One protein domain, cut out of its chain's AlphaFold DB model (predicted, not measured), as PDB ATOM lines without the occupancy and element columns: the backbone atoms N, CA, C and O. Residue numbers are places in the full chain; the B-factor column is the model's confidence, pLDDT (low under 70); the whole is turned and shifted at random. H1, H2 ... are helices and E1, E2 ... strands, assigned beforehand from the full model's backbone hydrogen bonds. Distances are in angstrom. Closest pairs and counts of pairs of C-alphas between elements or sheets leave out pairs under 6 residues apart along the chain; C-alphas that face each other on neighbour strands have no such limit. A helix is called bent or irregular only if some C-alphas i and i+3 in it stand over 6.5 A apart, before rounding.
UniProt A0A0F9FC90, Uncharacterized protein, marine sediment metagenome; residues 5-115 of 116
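What this domain is: This is residues 5 to 115 of the 116 residues of an uncharacterized protein of marine sediment metagenome (UniProt A0A0F9FC90). A strongly twisted, mixed sheet of five strands makes the core, with short helices set round it: H1 packs over inner strand E2, H2 packs over E5, and the helical hairpin of H3 and H4 reaches the sheet through H3, which only grazes it. H5 leads away as a tail, and residues 110 to 115 stick out. The printed part has 111 residues, with five named helices and five named strands in the order E1 H1 E2 H2 E3 H3 H4 E4 E5 H5, and its class is mixed, helices and strands. The sheet's order is E1 E3 E2 E5 E4, parallel but for the antiparallel pair E5 and E4. It is compact, with a radius of gyration of the C-alphas of 14.3 A, and spans 48 by 33 by 23 A.

How they stand to each other: Start at inner strand E2, residues 23 to 28, and look for its parallel neighbour E5, residues 97 to 103, where N 26 and O 100 are 2.8 A apart. On the other side of E2 is parallel E3, residues 47 to 51, with N 49 and O 25 at 2.9 A. Edge strand E1, residues 5 to 7, is parallel to E3, with N 6 and O 48 at 2.8 A. The other edge strand, E4, residues 85 to 91, forms an antiparallel hairpin with E5, with N 87 and O 101 at 2.8 A. H1, residues 15 to 19, is on the sheet over E2 at a height of 7.8 A; its C-alpha 15 is 7.4 A from that of Val 24. E1, H1 and E2 form a split strand-helix-strand unit, two strands running the same way with E3 between them, and its crossover is right-handed. H2, residues 33 to 40, is on the sheet over E5 at a height of 9.0 A; the closest C-alphas, those of Ile 36 and Leu 102, are 7.9 A apart. On the local plane H2 runs only just slantwise to the strands, at 33 degrees to E5. E2, H2 and E3 form a strand-helix-strand unit, two parallel neighbour strands joined through a helix, also right-handed in its crossover. H3, residues 57 to 63, only grazes the sheet with residues 57 to 61. It touches H4, residues 70 to 78, in a helical hairpin, opposite ways at a steep tilt of 39 degrees; the closest C-alphas, those of Ala 58 and Ala 73, are 5.0 A apart. H5, residues 106 to 113, is not on the sheet and is apart from H2. In H1, H2 and H3 every O i to N i+4 pair is within hydrogen-bond range; H4 has 4 of 5 and H5 3 of 4.

Where its parts are: Find C-alpha 5 at (27.524, -15.856, -7.906), where E1 begins. E4 runs 19.6 A from C-alpha 85 at (28.901, -33.152, -3.421), E5 18.8 A and E2 16.5 A. H4 is irregular: its C-alphas 75 and 78 are 7.3 A apart. H5 ends at C-alpha 113, (45.488, -27.849, 3.882).

The domain as a whole: The two C-alphas farthest apart, those of Ala 94 and Ser 115, are 49.7 A apart. The printed part has no cut, and no link is long. Look for pLDDT under 70 at residues 8 to 12, 18 to 21, 93 to 94 and 106 to 115; the mean of the printed part is 80.3.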
ATOM      1  N   ILE A   5      27.944 -15.339  -9.213       81.56
ATOM      2  CA  ILE A   5      27.524 -15.856  -7.906       81.56
ATOM      3  C   ILE A   5      26.775 -14.749  -7.174       81.56
ATOM      4  O   ILE A   5      27.269 -13.634  -7.018       81.56
ATOM      5  N   VAL A   6      25.578 -15.080  -6.714       80.25
ATOM      6  CA  VAL A   6      24.676 -14.185  -6.013       80.25
ATOM      7  C   VAL A   6      24.466 -14.716  -4.595       80.25
ATOM      8  O   VAL A   6      23.988 -15.833  -4.389       80.25
ATOM      9  N   GLU A   7      24.826 -13.900  -3.608       73.38
ATOM     10  CA  GLU A   7      24.563 -14.153  -2.192       73.38
ATOM     11  C   GLU A   7      23.317 -13.357  -1.794       73.38
ATOM     12  O   GLU A   7      23.386 -12.157  -1.532       73.38
ATOM     13  N   LEU A   8      22.153 -14.011  -1.806       66.06
ATOM     14  CA  LEU A   8      20.887 -13.391  -1.417       66.06
ATOM     15  C   LEU A   8      20.301 -14.072  -0.180       66.06
ATOM     16  O   LEU A   8      20.398 -15.296  -0.036       66.06
ATOM     17  N   PRO A   9      19.630 -13.312   0.703       67.38
ATOM     18  CA  PRO A   9      18.774 -13.916   1.707       67.38
ATOM     19  C   PRO A   9      17.683 -14.734   1.005       67.38
ATOM     20  O   PRO A   9      16.958 -14.231   0.150       67.38
ATOM     21  N   LEU A  10      17.542 -16.005   1.391       66.19
ATOM     22  CA  LEU A  10      16.609 -16.956   0.768       66.19
ATOM     23  C   LEU A  10      15.150 -16.478   0.708       66.19
ATOM     24  O   LEU A  10      14.391 -16.956  -0.128       66.19
ATOM     25  N   ALA A  11      14.752 -15.565   1.596       66.25
ATOM     26  CA  ALA A  11      13.404 -15.006   1.629       66.25
ATOM     27  C   ALA A  11      13.078 -14.125   0.410       66.25
ATOM     28  O   ALA A  11      11.912 -14.036   0.030       66.25
ATOM     29  N   ASP A  12      14.095 -13.529  -0.216       67.56
ATOM     30  CA  ASP A  12      13.944 -12.600  -1.340       67.56
ATOM     31  C   ASP A  12      14.300 -13.249  -2.686       67.56
ATOM     32  O   ASP A  12      14.386 -12.578  -3.716       67.56
ATOM     33  N   LEU A  13      14.511 -14.568  -2.696       71.69
ATOM     34  CA  LEU A  13      14.881 -15.288  -3.903       71.69
ATOM     35  C   LEU A  13      13.670 -15.427  -4.833       71.69
ATOM     36  O   LEU A  13      12.787 -16.263  -4.627       71.69
ATOM     37  N   ASP A  14      13.641 -14.619  -5.891       74.12
ATOM     38  CA  ASP A  14      12.650 -14.752  -6.952       74.12
ATOM     39  C   ASP A  14      13.202 -15.556  -8.130       74.12
ATOM     40  O   ASP A  14      13.723 -15.021  -9.108       74.12
ATOM     41  N   VAL A  15      13.087 -16.877  -7.999       70.62
ATOM     42  CA  VAL A  15      13.547 -17.879  -8.975       70.62
ATOM     43  C   VAL A  15      13.022 -17.603 -10.386       70.62
ATOM     44  O   VAL A  15      13.751 -17.740 -11.365       70.62
ATOM     45  N   ASP A  16      11.769 -17.162 -10.496       72.19
ATOM     46  CA  ASP A  16      11.152 -16.796 -11.770       72.19
ATOM     47  C   ASP A  16      11.923 -15.698 -12.509       72.19
ATOM     48  O   ASP A  16      12.148 -15.805 -13.714       72.19
ATOM     49  N   THR A  17      12.363 -14.676 -11.778       72.12
ATOM     50  CA  THR A  17      13.082 -13.529 -12.338       72.12
ATOM     51  C   THR A  17      14.551 -13.855 -12.612       72.12
ATOM     52  O   THR A  17      15.115 -13.356 -13.583       72.12
ATOM     53  N   LEU A  18      15.175 -14.694 -11.780       68.06
ATOM     54  CA  LEU A  18      16.609 -14.993 -11.862       68.06
ATOM     55  C   LEU A  18      16.957 -16.058 -12.902       68.06
ATOM     56  O   LEU A  18      18.015 -15.982 -13.515       68.06
ATOM     57  N   THR A  19      16.093 -17.055 -13.098       68.56
ATOM     58  CA  THR A  19      16.429 -18.223 -13.928       68.56
ATOM     59  C   THR A  19      15.355 -18.582 -14.954       68.56
ATOM     60  O   THR A  19      15.338 -19.680 -15.511       68.56
ATOM     61  N   GLY A  20      14.381 -17.689 -15.174       68.56
ATOM     62  CA  GLY A  20      13.198 -17.988 -15.989       68.56
ATOM     63  C   GLY A  20      12.297 -19.067 -15.368       68.56
ATOM     64  O   GLY A  20      11.390 -19.592 -16.020       68.56
ATOM     65  N   GLY A  21      12.558 -19.428 -14.105       69.38
ATOM     66  CA  GLY A  21      11.808 -20.375 -13.286       69.38
ATOM     67  C   GLY A  21      11.710 -21.801 -13.828       69.38
ATOM     68  O   GLY A  21      10.688 -22.458 -13.623       69.38
ATOM     69  N   THR A  22      12.744 -22.273 -14.526       80.00
ATOM     70  CA  THR A  22      12.815 -23.669 -14.999       80.00
ATOM     71  C   THR A  22      13.984 -24.424 -14.377       80.00
ATOM     72  O   THR A  22      13.821 -25.582 -14.002       80.00
ATOM     73  N   GLU A  23      15.125 -23.767 -14.181       86.94
ATOM     74  CA  GLU A  23      16.350 -24.393 -13.673       86.94
ATOM     75  C   GLU A  23      16.980 -23.503 -12.605       86.94
ATOM     76  O   GLU A  23      16.835 -22.286 -12.665       86.94
ATOM     77  N   VAL A  24      17.621 -24.071 -11.588       88.88
ATOM     78  CA  VAL A  24      18.267 -23.302 -10.517       88.88
ATOM     79  C   VAL A  24      19.555 -23.981 -10.093       88.88
ATOM     80  O   VAL A  24      19.534 -25.142  -9.683       88.88
ATOM     81  N   ASN A  25      20.644 -23.214 -10.111       90.56
ATOM     82  CA  ASN A  25      21.964 -23.650  -9.676       90.56
ATOM     83  C   ASN A  25      22.246 -23.121  -8.264       90.56
ATOM     84  O   ASN A  25      22.307 -21.909  -8.036       90.56
ATOM     85  N   ILE A  26      22.399 -24.031  -7.306       90.25
ATOM     86  CA  ILE A  26      22.606 -23.735  -5.888       90.25
ATOM     87  C   ILE A  26      23.991 -24.210  -5.452       90.25
ATOM     88  O   ILE A  26      24.383 -25.350  -5.700       90.25
ATOM     89  N   LEU A  27      24.697 -23.350  -4.724       90.56
ATOM     90  CA  LEU A  27      25.972 -23.653  -4.083       90.56
ATOM     91  C   LEU A  27      25.795 -23.611  -2.563       90.56
ATOM     92  O   LEU A  27      25.292 -22.626  -2.022       90.56
ATOM     93  N   ILE A  28      26.210 -24.666  -1.867       88.50
ATOM     94  CA  ILE A  28      26.121 -24.767  -0.405       88.50
ATOM     95  C   ILE A  28      27.526 -24.819   0.185       88.50
ATOM     96  O   ILE A  28      28.303 -25.721  -0.127       88.50
ATOM     97  N   GLY A  29      27.825 -23.864   1.068       83.69
ATOM     98  CA  GLY A  29      29.150 -23.728   1.671       83.69
ATOM     99  C   GLY A  29      30.215 -23.254   0.677       83.69
ATOM    100  O   GLY A  29      29.912 -22.645  -0.355       83.69
ATOM    101  N   GLU A  30      31.480 -23.518   0.997       80.75
ATOM    102  CA  GLU A  30      32.604 -23.174   0.127       80.75
ATOM    103  C   GLU A  30      32.775 -24.224  -0.975       80.75
ATOM    104  O   GLU A  30      33.178 -25.361  -0.731       80.75
ATOM    105  N   CYS A  31      32.466 -23.825  -2.208       80.56
ATOM    106  CA  CYS A  31      32.694 -24.623  -3.410       80.56
ATOM    107  C   CYS A  31      33.848 -24.008  -4.203       80.56
ATOM    108  O   CYS A  31      33.861 -22.797  -4.418       80.56
ATOM    109  N   HIS A  32      34.799 -24.837  -4.635       81.06
ATOM    110  CA  HIS A  32      35.910 -24.391  -5.471       81.06
ATOM    111  C   HIS A  32      35.434 -24.144  -6.908       81.06
ATOM    112  O   HIS A  32      34.685 -24.959  -7.453       81.06
ATOM    113  N   ASP A  33      35.908 -23.069  -7.540       80.62
ATOM    114  CA  ASP A  33      35.464 -22.654  -8.879       80.62
ATOM    115  C   ASP A  33      35.635 -23.765  -9.925       80.62
ATOM    116  O   ASP A  33      34.750 -23.989 -10.747       80.62
ATOM    117  N   SER A  34      36.709 -24.557  -9.831       81.25
ATOM    118  CA  SER A  34      36.939 -25.683 -10.750       81.25
ATOM    119  C   SER A  34      35.856 -26.766 -10.693       81.25
ATOM    120  O   SER A  34      35.578 -27.410 -11.705       81.25
ATOM    121  N   TRP A  35      35.230 -26.994  -9.534       82.75
ATOM    122  CA  TRP A  35      34.109 -27.933  -9.421       82.75
ATOM    123  C   TRP A  35      32.844 -27.359 -10.034       82.75
ATOM    124  O   TRP A  35      32.091 -28.101 -10.655       82.75
ATOM    125  N   ILE A  36      32.634 -26.050  -9.884       83.81
ATOM    126  CA  ILE A  36      31.508 -25.354 -10.503       83.81
ATOM    127  C   ILE A  36      31.616 -25.485 -12.024       83.81
ATOM    128  O   ILE A  36      30.678 -25.952 -12.662       83.81
ATOM    129  N   GLU A  37      32.787 -25.182 -12.587       83.69
ATOM    130  CA  GLU A  37      33.041 -25.303 -14.027       83.69
ATOM    131  C   GLU A  37      32.870 -26.742 -14.534       83.69
ATOM    132  O   GLU A  37      32.240 -26.962 -15.561       83.69
ATOM    133  N   THR A  38      33.385 -27.732 -13.799       82.44
ATOM    134  CA  THR A  38      33.349 -29.138 -14.238       82.44
ATOM    135  C   THR A  38      31.952 -29.759 -14.147       82.44
ATOM    136  O   THR A  38      31.614 -30.612 -14.965       82.44
ATOM    137  N   LEU A  39      31.163 -29.397 -13.129       83.31
ATOM    138  CA  LEU A  39      29.879 -30.048 -12.844       83.31
ATOM    139  C   LEU A  39      28.686 -29.331 -13.472       83.31
ATOM    140  O   LEU A  39      27.749 -30.003 -13.893       83.31
ATOM    141  N   PHE A  40      28.710 -27.998 -13.516       82.94
ATOM    142  CA  PHE A  40      27.605 -27.214 -14.067       82.94
ATOM    143  C   PHE A  40      27.822 -26.809 -15.526       82.94
ATOM    144  O   PHE A  40      26.840 -26.489 -16.180       82.94
ATOM    145  N   ASP A  41      29.065 -26.821 -16.030       82.62
ATOM    146  CA  ASP A  41      29.424 -26.310 -17.367       82.62
ATOM    147  C   ASP A  41      28.761 -24.945 -17.674       82.62
ATOM    148  O   ASP A  41      27.991 -24.811 -18.635       82.62
ATOM    149  N   PRO A  42      28.992 -23.932 -16.809       82.94
ATOM    150  CA  PRO A  42      28.182 -22.727 -16.782       82.94
ATOM    151  C   PRO A  42      28.266 -21.934 -18.079       82.94
ATOM    152  O   PRO A  42      29.353 -21.597 -18.559       82.94
ATOM    153  N   GLN A  43      27.104 -21.545 -18.592       81.94
ATOM    154  CA  GLN A  43      27.008 -20.675 -19.760       81.94
ATOM    155  C   GLN A  43      27.115 -19.192 -19.374       81.94
ATOM    156  O   GLN A  43      26.926 -18.786 -18.222       81.94
ATOM    157  N   GLU A  44      27.439 -18.345 -20.354       78.88
ATOM    158  CA  GLU A  44      27.508 -16.899 -20.135       78.88
ATOM    159  C   GLU A  44      26.136 -16.347 -19.714       78.88
ATOM    160  O   GLU A  44      25.139 -16.517 -20.414       78.88
ATOM    161  N   GLY A  45      26.099 -15.665 -18.566       74.38
ATOM    162  CA  GLY A  45      24.872 -15.087 -18.013       74.38
ATOM    163  C   GLY A  45      24.100 -15.995 -17.052       74.38
ATOM    164  O   GLY A  45      23.040 -15.589 -16.583       74.38
ATOM    165  N   GLU A  46      24.615 -17.182 -16.718       80.56
ATOM    166  CA  GLU A  46      24.013 -18.024 -15.684       80.56
ATOM    167  C   GLU A  46      24.273 -17.504 -14.263       80.56
ATOM    168  O   GLU A  46      25.329 -16.938 -13.941       80.56
ATOM    169  N   PHE A  47      23.283 -17.739 -13.400       84.12
ATOM    170  CA  PHE A  47      23.289 -17.319 -12.006       84.12
ATOM    171  C   PHE A  47      23.426 -18.514 -11.074       84.12
ATOM    172  O   PHE A  47      22.700 -19.503 -11.182       84.12
ATOM    173  N   PHE A  48      24.318 -18.363 -10.103       87.56
ATOM    174  CA  PHE A  48      24.525 -19.313  -9.023       87.56
ATOM    175  C   PHE A  48      24.087 -18.677  -7.718       87.56
ATOM    176  O   PHE A  48      24.556 -17.596  -7.364       87.56
ATOM    177  N   ILE A  49      23.208 -19.345  -6.984       87.88
ATOM    178  CA  ILE A  49      22.742 -18.853  -5.690       87.88
ATOM    179  C   ILE A  49      23.527 -19.572  -4.610       87.88
ATOM    180  O   ILE A  49      23.440 -20.794  -4.473       87.88
ATOM    181  N   ARG A  50      24.283 -18.813  -3.821       87.38
ATOM    182  CA  ARG A  50      24.992 -19.373  -2.675       87.38
ATOM    183  C   ARG A  50      24.131 -19.274  -1.422       87.38
ATOM    184  O   ARG A  50      23.608 -18.209  -1.099       87.38
ATOM    185  N   VAL A  51      23.999 -20.393  -0.714       85.62
ATOM    186  CA  VAL A  51      23.210 -20.508   0.518       85.62
ATOM    187  C   VAL A  51      24.058 -21.048   1.682       85.62
ATOM    188  O   VAL A  51      25.085 -21.697   1.452       85.62
ATOM    189  N   PRO A  52      23.653 -20.798   2.943       81.00
ATOM    190  CA  PRO A  52      24.383 -21.277   4.117       81.00
ATOM    191  C   PRO A  52      24.457 -22.808   4.215       81.00
ATOM    192  O   PRO A  52      23.533 -23.513   3.816       81.00
ATOM    193  N   GLU A  53      25.525 -23.313   4.840       76.06
ATOM    194  CA  GLU A  53      25.844 -24.748   4.924       76.06
ATOM    195  C   GLU A  53      24.815 -25.590   5.698       76.06
ATOM    196  O   GLU A  53      24.544 -26.733   5.336       76.06
ATOM    197  N   ALA A  54      24.175 -25.015   6.718       79.12
ATOM    198  CA  ALA A  54      23.201 -25.705   7.571       79.12
ATOM    199  C   ALA A  54      21.808 -25.890   6.920       79.12
ATOM    200  O   ALA A  54      20.798 -26.044   7.612       79.12
ATOM    201  N   MET A  55      21.717 -25.827   5.590       81.81
ATOM    202  CA  MET A  55      20.458 -25.888   4.857       81.81
ATOM    203  C   MET A  55      20.010 -27.333   4.587       81.81
ATOM    204  O   MET A  55      20.761 -28.164   4.085       81.81
ATOM    205  N   THR A  56      18.736 -27.621   4.870       90.25
ATOM    206  CA  THR A  56      18.080 -28.880   4.475       90.25
ATOM    207  C   THR A  56      17.274 -28.704   3.189       90.25
ATOM    208  O   THR A  56      16.916 -27.579   2.824       90.25
ATOM    209  N   TRP A  57      16.892 -29.813   2.546       91.38
ATOM    210  CA  TRP A  57      16.019 -29.773   1.367       91.38
ATOM    211  C   TRP A  57      14.714 -29.016   1.633       91.38
ATOM    212  O   TRP A  57      14.272 -28.230   0.799       91.38
ATOM    213  N   ALA A  58      14.111 -29.185   2.813       91.25
ATOM    214  CA  ALA A  58      12.882 -28.485   3.180       91.25
ATOM    215  C   ALA A  58      13.037 -26.956   3.217       91.25
ATOM    216  O   ALA A  58      12.102 -26.247   2.844       91.25
ATOM    217  N   HIS A  59      14.189 -26.447   3.665       89.06
ATOM    218  CA  HIS A  59      14.464 -25.009   3.666       89.06
ATOM    219  C   HIS A  59      14.653 -24.488   2.243       89.06
ATOM    220  O   HIS A  59      14.020 -23.500   1.873       89.06
ATOM    221  N   LEU A  60      15.454 -25.194   1.440       88.75
ATOM    222  CA  LEU A  60      15.720 -24.816   0.056       88.75
ATOM    223  C   LEU A  60      14.424 -24.786  -0.764       88.75
ATOM    224  O   LEU A  60      14.098 -23.787  -1.392       88.75
ATOM    225  N   LEU A  61      13.618 -25.843  -0.690       89.19
ATOM    226  CA  LEU A  61      12.384 -25.958  -1.468       89.19
ATOM    227  C   LEU A  61      11.290 -24.975  -1.025       89.19
ATOM    228  O   LEU A  61      10.463 -24.567  -1.841       89.19
ATOM    229  N   ALA A  62      11.267 -24.580   0.249       87.69
ATOM    230  CA  ALA A  62      10.375 -23.517   0.701       87.69
ATOM    231  C   ALA A  62      10.813 -22.149   0.155       87.69
ATOM    232  O   ALA A  62       9.969 -21.381  -0.300       87.69
ATOM    233  N   ALA A  63      12.118 -21.868   0.148       85.06
ATOM    234  CA  ALA A  63      12.668 -20.632  -0.403       85.06
ATOM    235  C   ALA A  63      12.488 -20.527  -1.923       85.06
ATOM    236  O   ALA A  63      12.117 -19.476  -2.430       85.06
ATOM    237  N   LEU A  64      12.618 -21.645  -2.644       83.81
ATOM    238  CA  LEU A  64      12.321 -21.740  -4.079       83.81
ATOM    239  C   LEU A  64      10.812 -21.678  -4.398       83.81
ATOM    240  O   LEU A  64      10.411 -21.972  -5.521       83.81
ATOM    241  N   LYS A  65       9.955 -21.368  -3.412       84.62
ATOM    242  CA  LYS A  65       8.486 -21.313  -3.528       84.62
ATOM    243  C   LYS A  65       7.847 -22.614  -4.047       84.62
ATOM    244  O   LYS A  65       6.688 -22.620  -4.455       84.62
ATOM    245  N   CYS A  66       8.560 -23.743  -3.976       85.31
ATOM    246  CA  CYS A  66       8.026 -25.060  -4.336       85.31
ATOM    247  C   CYS A  66       7.010 -25.567  -3.309       85.31
ATOM    248  O   CYS A  66       6.094 -26.317  -3.646       85.31
ATOM    249  N   PHE A  67       7.168 -25.152  -2.048       87.50
ATOM    250  CA  PHE A  67       6.207 -25.395  -0.979       87.50
ATOM    251  C   PHE A  67       5.820 -24.078  -0.297       87.50
ATOM    252  O   PHE A  67       6.678 -23.218  -0.122       87.50
ATOM    253  N   PRO A  68       4.572 -23.940   0.195       87.12
ATOM    254  CA  PRO A  68       4.133 -22.728   0.896       87.12
ATOM    255  C   PRO A  68       4.892 -22.443   2.199       87.12
ATOM    256  O   PRO A  68       4.829 -21.341   2.730       87.12
ATOM    257  N   SER A  69       5.527 -23.463   2.783       89.75
ATOM    258  CA  SER A  69       6.346 -23.334   3.988       89.75
ATOM    259  C   SER A  69       7.273 -24.536   4.163       89.75
ATOM    260  O   SER A  69       7.005 -25.626   3.647       89.75
ATOM    261  N   ILE A  70       8.310 -24.362   4.988       91.38
ATOM    262  CA  ILE A  70       9.236 -25.427   5.407       91.38
ATOM    263  C   ILE A  70       8.458 -26.602   6.010       91.38
ATOM    264  O   ILE A  70       8.676 -27.753   5.647       91.38
ATOM    265  N   SER A  71       7.486 -26.323   6.884       93.12
ATOM    266  CA  SER A  71       6.651 -27.350   7.518       93.12
ATOM    267  C   SER A  71       5.884 -28.203   6.505       93.12
ATOM    268  O   SER A  71       5.717 -29.401   6.724       93.12
ATOM    269  N   GLN A  72       5.426 -27.616   5.395       91.81
ATOM    270  CA  GLN A  72       4.791 -28.381   4.318       91.81
ATOM    271  C   GLN A  72       5.809 -29.240   3.565       91.81
ATOM    272  O   GLN A  72       5.538 -30.416   3.336       91.81
ATOM    273  N   ALA A  73       6.992 -28.711   3.249       91.56
ATOM    274  CA  ALA A  73       8.053 -29.494   2.614       91.56
ATOM    275  C   ALA A  73       8.462 -30.702   3.480       91.56
ATOM    276  O   ALA A  73       8.507 -31.832   2.992       91.56
ATOM    277  N   ARG A  74       8.642 -30.495   4.792       93.75
ATOM    278  CA  ARG A  74       8.936 -31.563   5.764       93.75
ATOM    279  C   ARG A  74       7.866 -32.650   5.787       93.75
ATOM    280  O   ARG A  74       8.192 -33.828   5.688       93.75
ATOM    281  N   LYS A  75       6.586 -32.261   5.845       93.62
ATOM    282  CA  LYS A  75       5.449 -33.201   5.793       93.62
ATOM    283  C   LYS A  75       5.420 -34.032   4.509       93.62
ATOM    284  O   LYS A  75       4.923 -35.151   4.531       93.62
ATOM    285  N   ASN A  76       5.968 -33.503   3.417       90.25
ATOM    286  CA  ASN A  76       6.110 -34.201   2.139       90.25
ATOM    287  C   ASN A  76       7.410 -35.029   2.032       90.25
ATOM    288  O   ASN A  76       7.736 -35.503   0.950       90.25
ATOM    289  N   GLY A  77       8.149 -35.222   3.132       91.00
ATOM    290  CA  GLY A  77       9.326 -36.096   3.184       91.00
ATOM    291  C   GLY A  77      10.657 -35.423   2.835       91.00
ATOM    292  O   GLY A  77      11.668 -36.116   2.720       91.00
ATOM    293  N   TRP A  78      10.676 -34.092   2.706       92.62
ATOM    294  CA  TRP A  78      11.883 -33.310   2.399       92.62
ATOM    295  C   TRP A  78      12.650 -32.842   3.640       92.62
ATOM    296  O   TRP A  78      13.534 -31.995   3.538       92.62
ATOM    297  N   ASP A  79      12.346 -33.383   4.822       92.12
ATOM    298  CA  ASP A  79      13.093 -33.101   6.057       92.12
ATOM    299  C   ASP A  79      14.406 -33.892   6.124       92.12
ATOM    300  O   ASP A  79      14.681 -34.619   7.073       92.12
ATOM    301  N   LYS A  80      15.179 -33.823   5.042       90.12
ATOM    302  CA  LYS A  80      16.456 -34.510   4.894       90.12
ATOM    303  C   LYS A  80      17.547 -33.483   4.671       90.12
ATOM    304  O   LYS A  80      17.327 -32.457   4.019       90.12
ATOM    305  N   GLU A  81      18.719 -33.785   5.200       90.00
ATOM    306  CA  GLU A  81      19.924 -33.022   4.916       90.00
ATOM    307  C   GLU A  81      20.287 -33.137   3.435       90.00
ATOM    308  O   GLU A  81      19.979 -34.134   2.771       90.00
ATOM    309  N   ILE A  82      20.908 -32.083   2.912       89.62
ATOM    310  CA  ILE A  82      21.455 -32.100   1.560       89.62
ATOM    311  C   ILE A  82      22.795 -32.842   1.641       89.62
ATOM    312  O   ILE A  82      23.653 -32.441   2.443       89.62
ATOM    313  N   PRO A  83      22.966 -33.944   0.886       88.44
ATOM    314  CA  PRO A  83      24.207 -34.702   0.914       88.44
ATOM    315  C   PRO A  83      25.345 -33.859   0.333       88.44
ATOM    316  O   PRO A  83      25.124 -32.922  -0.433       88.44
ATOM    317  N   GLU A  84      26.568 -34.173   0.740       88.00
ATOM    318  CA  GLU A  84      27.765 -33.526   0.206       88.00
ATOM    319  C   GLU A  84      28.001 -33.900  -1.259       88.00
ATOM    320  O   GLU A  84      27.619 -34.981  -1.712       88.00
ATOM    321  N   GLY A  85      28.666 -33.007  -1.991       87.69
ATOM    322  CA  GLY A  85      28.901 -33.152  -3.421       87.69
ATOM    323  C   GLY A  85      27.703 -32.711  -4.261       87.69
ATOM    324  O   GLY A  85      26.986 -31.772  -3.913       87.69
ATOM    325  N   TRP A  86      27.531 -33.358  -5.413       88.12
ATOM    326  CA  TRP A  86      26.492 -33.032  -6.389       88.12
ATOM    327  C   TRP A  86      25.152 -33.688  -6.049       88.12
ATOM    328  O   TRP A  86      25.085 -34.865  -5.693       88.12
ATOM    329  N   SER A  87      24.067 -32.941  -6.212       90.69
ATOM    330  CA  SER A  87      22.694 -33.417  -6.094       90.69
ATOM    331  C   SER A  87      21.797 -32.765  -7.132       90.69
ATOM    332  O   SER A  87      21.863 -31.562  -7.358       90.69
ATOM    333  N   GLU A  88      20.892 -33.554  -7.700       91.06
ATOM    334  CA  GLU A  88      19.879 -33.089  -8.643       91.06
ATOM    335  C   GLU A  88      18.504 -33.552  -8.174       91.06
ATOM    336  O   GLU A  88      18.307 -34.724  -7.835       91.06
ATOM    337  N   ILE A  89      17.537 -32.636  -8.184       91.56
ATOM    338  CA  ILE A  89      16.128 -32.973  -7.994       91.56
ATOM    339  C   ILE A  89      15.250 -32.227  -8.993       91.56
ATOM    340  O   ILE A  89      15.542 -31.108  -9.407       91.56
ATOM    341  N   ILE A  90      14.118 -32.843  -9.331       90.69
ATOM    342  CA  ILE A  90      13.096 -32.246 -10.190       90.69
ATOM    343  C   ILE A  90      11.809 -32.140  -9.377       90.69
ATOM    344  O   ILE A  90      11.288 -33.145  -8.886       90.69
ATOM    345  N   ILE A  91      11.289 -30.924  -9.227       87.88
ATOM    346  CA  ILE A  91      10.101 -30.631  -8.420       87.88
ATOM    347  C   ILE A  91       9.003 -30.043  -9.309       87.88
ATOM    348  O   ILE A  91       9.262 -29.246 -10.202       87.88
ATOM    349  N   GLY A  92       7.750 -30.408  -9.034       78.69
ATOM    350  CA  GLY A  92       6.577 -29.862  -9.720       78.69
ATOM    351  C   GLY A  92       5.983 -30.805 -10.769       78.69
ATOM    352  O   GLY A  92       6.670 -31.620 -11.381       78.69
ATOM    353  N   LYS A  93       4.654 -30.736 -10.932       67.88
ATOM    354  CA  LYS A  93       3.897 -31.612 -11.851       67.88
ATOM    355  C   LYS A  93       3.632 -30.969 -13.213       67.88
ATOM    356  O   LYS A  93       3.756 -31.645 -14.225       67.88
ATOM    357  N   ALA A  94       3.240 -29.694 -13.228       69.88
ATOM    358  CA  ALA A  94       2.887 -28.963 -14.452       69.88
ATOM    359  C   ALA A  94       4.046 -28.096 -14.962       69.88
ATOM    360  O   ALA A  94       4.386 -28.157 -16.139       69.88
ATOM    361  N   ARG A  95       4.691 -27.347 -14.062       74.12
ATOM    362  CA  ARG A  95       5.970 -26.680 -14.305       74.12
ATOM    363  C   ARG A  95       7.034 -27.440 -13.531       74.12
ATOM    364  O   ARG A  95       6.927 -27.540 -12.309       74.12
ATOM    365  N   LYS A  96       7.980 -28.039 -14.250       84.19
ATOM    366  CA  LYS A  96       9.125 -28.717 -13.644       84.19
ATOM    367  C   LYS A  96      10.178 -27.669 -13.315       84.19
ATOM    368  O   LYS A  96      10.543 -26.896 -14.195       84.19
ATOM    369  N   LEU A  97      10.625 -27.660 -12.069       86.88
ATOM    370  CA  LEU A  97      11.794 -26.929 -11.618       86.88
ATOM    371  C   LEU A  97      12.928 -27.933 -11.424       86.88
ATOM    372  O   LEU A  97      12.796 -28.854 -10.613       86.88
ATOM    373  N   TYR A  98      14.009 -27.755 -12.170       89.38
ATOM    374  CA  TYR A  98      15.248 -28.501 -12.007       89.38
ATOM    375  C   TYR A  98      16.110 -27.763 -10.990       89.38
ATOM    376  O   TYR A  98      16.377 -26.573 -11.142       89.38
ATOM    377  N   VAL A  99      16.486 -28.449  -9.917       90.56
ATOM    378  CA  VAL A  99      17.310 -27.876  -8.855       90.56
ATOM    379  C   VAL A  99      18.605 -28.665  -8.804       90.56
ATOM    380  O   VAL A  99      18.614 -29.837  -8.419       90.56
ATOM    381  N   TYR A 100      19.681 -27.994  -9.189       91.06
ATOM    382  CA  TYR A 100      21.040 -28.499  -9.163       91.06
ATOM    383  C   TYR A 100      21.741 -27.927  -7.944       91.06
ATOM    384  O   TYR A 100      21.766 -26.714  -7.740       91.06
ATOM    385  N   VAL A 101      22.274 -28.798  -7.098       91.44
ATOM    386  CA  VAL A 101      22.899 -28.410  -5.839       91.44
ATOM    387  C   VAL A 101      24.295 -28.994  -5.773       91.44
ATOM    388  O   VAL A 101      24.474 -30.203  -5.891       91.44
ATOM    389  N   LEU A 102      25.279 -28.136  -5.528       90.31
ATOM    390  CA  LEU A 102      26.628 -28.545  -5.169       90.31
ATOM    391  C   LEU A 102      26.895 -28.124  -3.730       90.31
ATOM    392  O   LEU A 102      26.937 -26.934  -3.421       90.31
ATOM    393  N   LYS A 103      27.064 -29.106  -2.847       89.75
ATOM    394  CA  LYS A 103      27.472 -28.885  -1.464       89.75
ATOM    395  C   LYS A 103      28.959 -29.177  -1.319       89.75
ATOM    396  O   LYS A 103      29.401 -30.292  -1.600       89.75
ATOM    397  N   GLY A 104      29.715 -28.178  -0.872       83.06
ATOM    398  CA  GLY A 104      31.128 -28.336  -0.550       83.06
ATOM    399  C   GLY A 104      31.326 -29.423   0.505       83.06
ATOM    400  O   GLY A 104      30.548 -29.527   1.451       83.06
ATOM    401  N   ASN A 105      32.350 -30.254   0.320       71.50
ATOM    402  CA  ASN A 105      32.724 -31.280   1.285       71.50
ATOM    403  C   ASN A 105      33.854 -30.736   2.178       71.50
ATOM    404  O   ASN A 105      34.935 -30.409   1.674       71.50
ATOM    405  N   GLN A 106      33.611 -30.632   3.489       58.22
ATOM    406  CA  GLN A 106      34.624 -30.177   4.447       58.22
ATOM    407  C   GLN A 106      35.806 -31.165   4.573       58.22
ATOM    408  O   GLN A 106      36.925 -30.731   4.848       58.22
ATOM    409  N   ASP A 107      35.615 -32.458   4.288       54.59
ATOM    410  CA  ASP A 107      36.673 -33.483   4.327       54.59
ATOM    411  C   ASP A 107      37.691 -33.360   3.179       54.59
ATOM    412  O   ASP A 107      38.818 -33.847   3.281       54.59
ATOM    413  N   VAL A 108      37.356 -32.672   2.083       51.53
ATOM    414  CA  VAL A 108      38.319 -32.422   0.992       51.53
ATOM    415  C   VAL A 108      39.182 -31.188   1.286       51.53
ATOM    416  O   VAL A 108      40.347 -31.123   0.889       51.53
ATOM    417  N   GLN A 109      38.641 -30.228   2.041       46.97
ATOM    418  CA  GLN A 109      39.356 -29.027   2.484       46.97
ATOM    419  C   GLN A 109      40.449 -29.346   3.521       46.97
ATOM    420  O   GLN A 109      41.500 -28.702   3.507       46.97
ATOM    421  N   SER A 110      40.260 -30.360   4.380       46.91
ATOM    422  CA  SER A 110      41.310 -30.823   5.305       46.91
ATOM    423  C   SER A 110      42.486 -31.461   4.555       46.91
ATOM    424  O   SER A 110      43.633 -31.087   4.794       46.91
ATOM    425  N   CYS A 111      42.210 -32.305   3.555       40.03
ATOM    426  CA  CYS A 111      43.237 -32.936   2.718       40.03
ATOM    427  C   CYS A 111      44.095 -31.924   1.927       40.03
ATOM    428  O   CYS A 111      45.284 -32.155   1.705       40.03
ATOM    429  N   LEU A 112      43.519 -30.793   1.502       48.22
ATOM    430  CA  LEU A 112      44.239 -29.753   0.751       48.22
ATOM    431  C   LEU A 112      45.049 -28.797   1.640       48.22
ATOM    432  O   LEU A 112      46.006 -28.192   1.159       48.22
ATOM    433  N   ARG A 113      44.717 -28.673   2.932       45.12
ATOM    434  CA  ARG A 113      45.488 -27.849   3.882       45.12
ATOM    435  C   ARG A 113      46.721 -28.543   4.457       45.12
ATOM    436  O   ARG A 113      47.603 -27.847   4.945       45.12
ATOM    437  N   GLU A 114      46.812 -29.867   4.372       47.53
ATOM    438  CA  GLU A 114      47.963 -30.637   4.876       47.53
ATOM    439  C   GLU A 114      49.060 -30.885   3.819       47.53
ATOM    440  O   GLU A 114      50.045 -31.562   4.100       47.53
ATOM    441  N   SER A 115      48.920 -30.326   2.609       48.38
ATOM    442  CA  SER A 115      49.906 -30.466   1.518       48.38
ATOM    443  C   SER A 115      50.794 -29.227   1.291       48.38
ATOM    444  O   SER A 115      51.414 -29.121   0.231       48.38
TER     445      SER A 115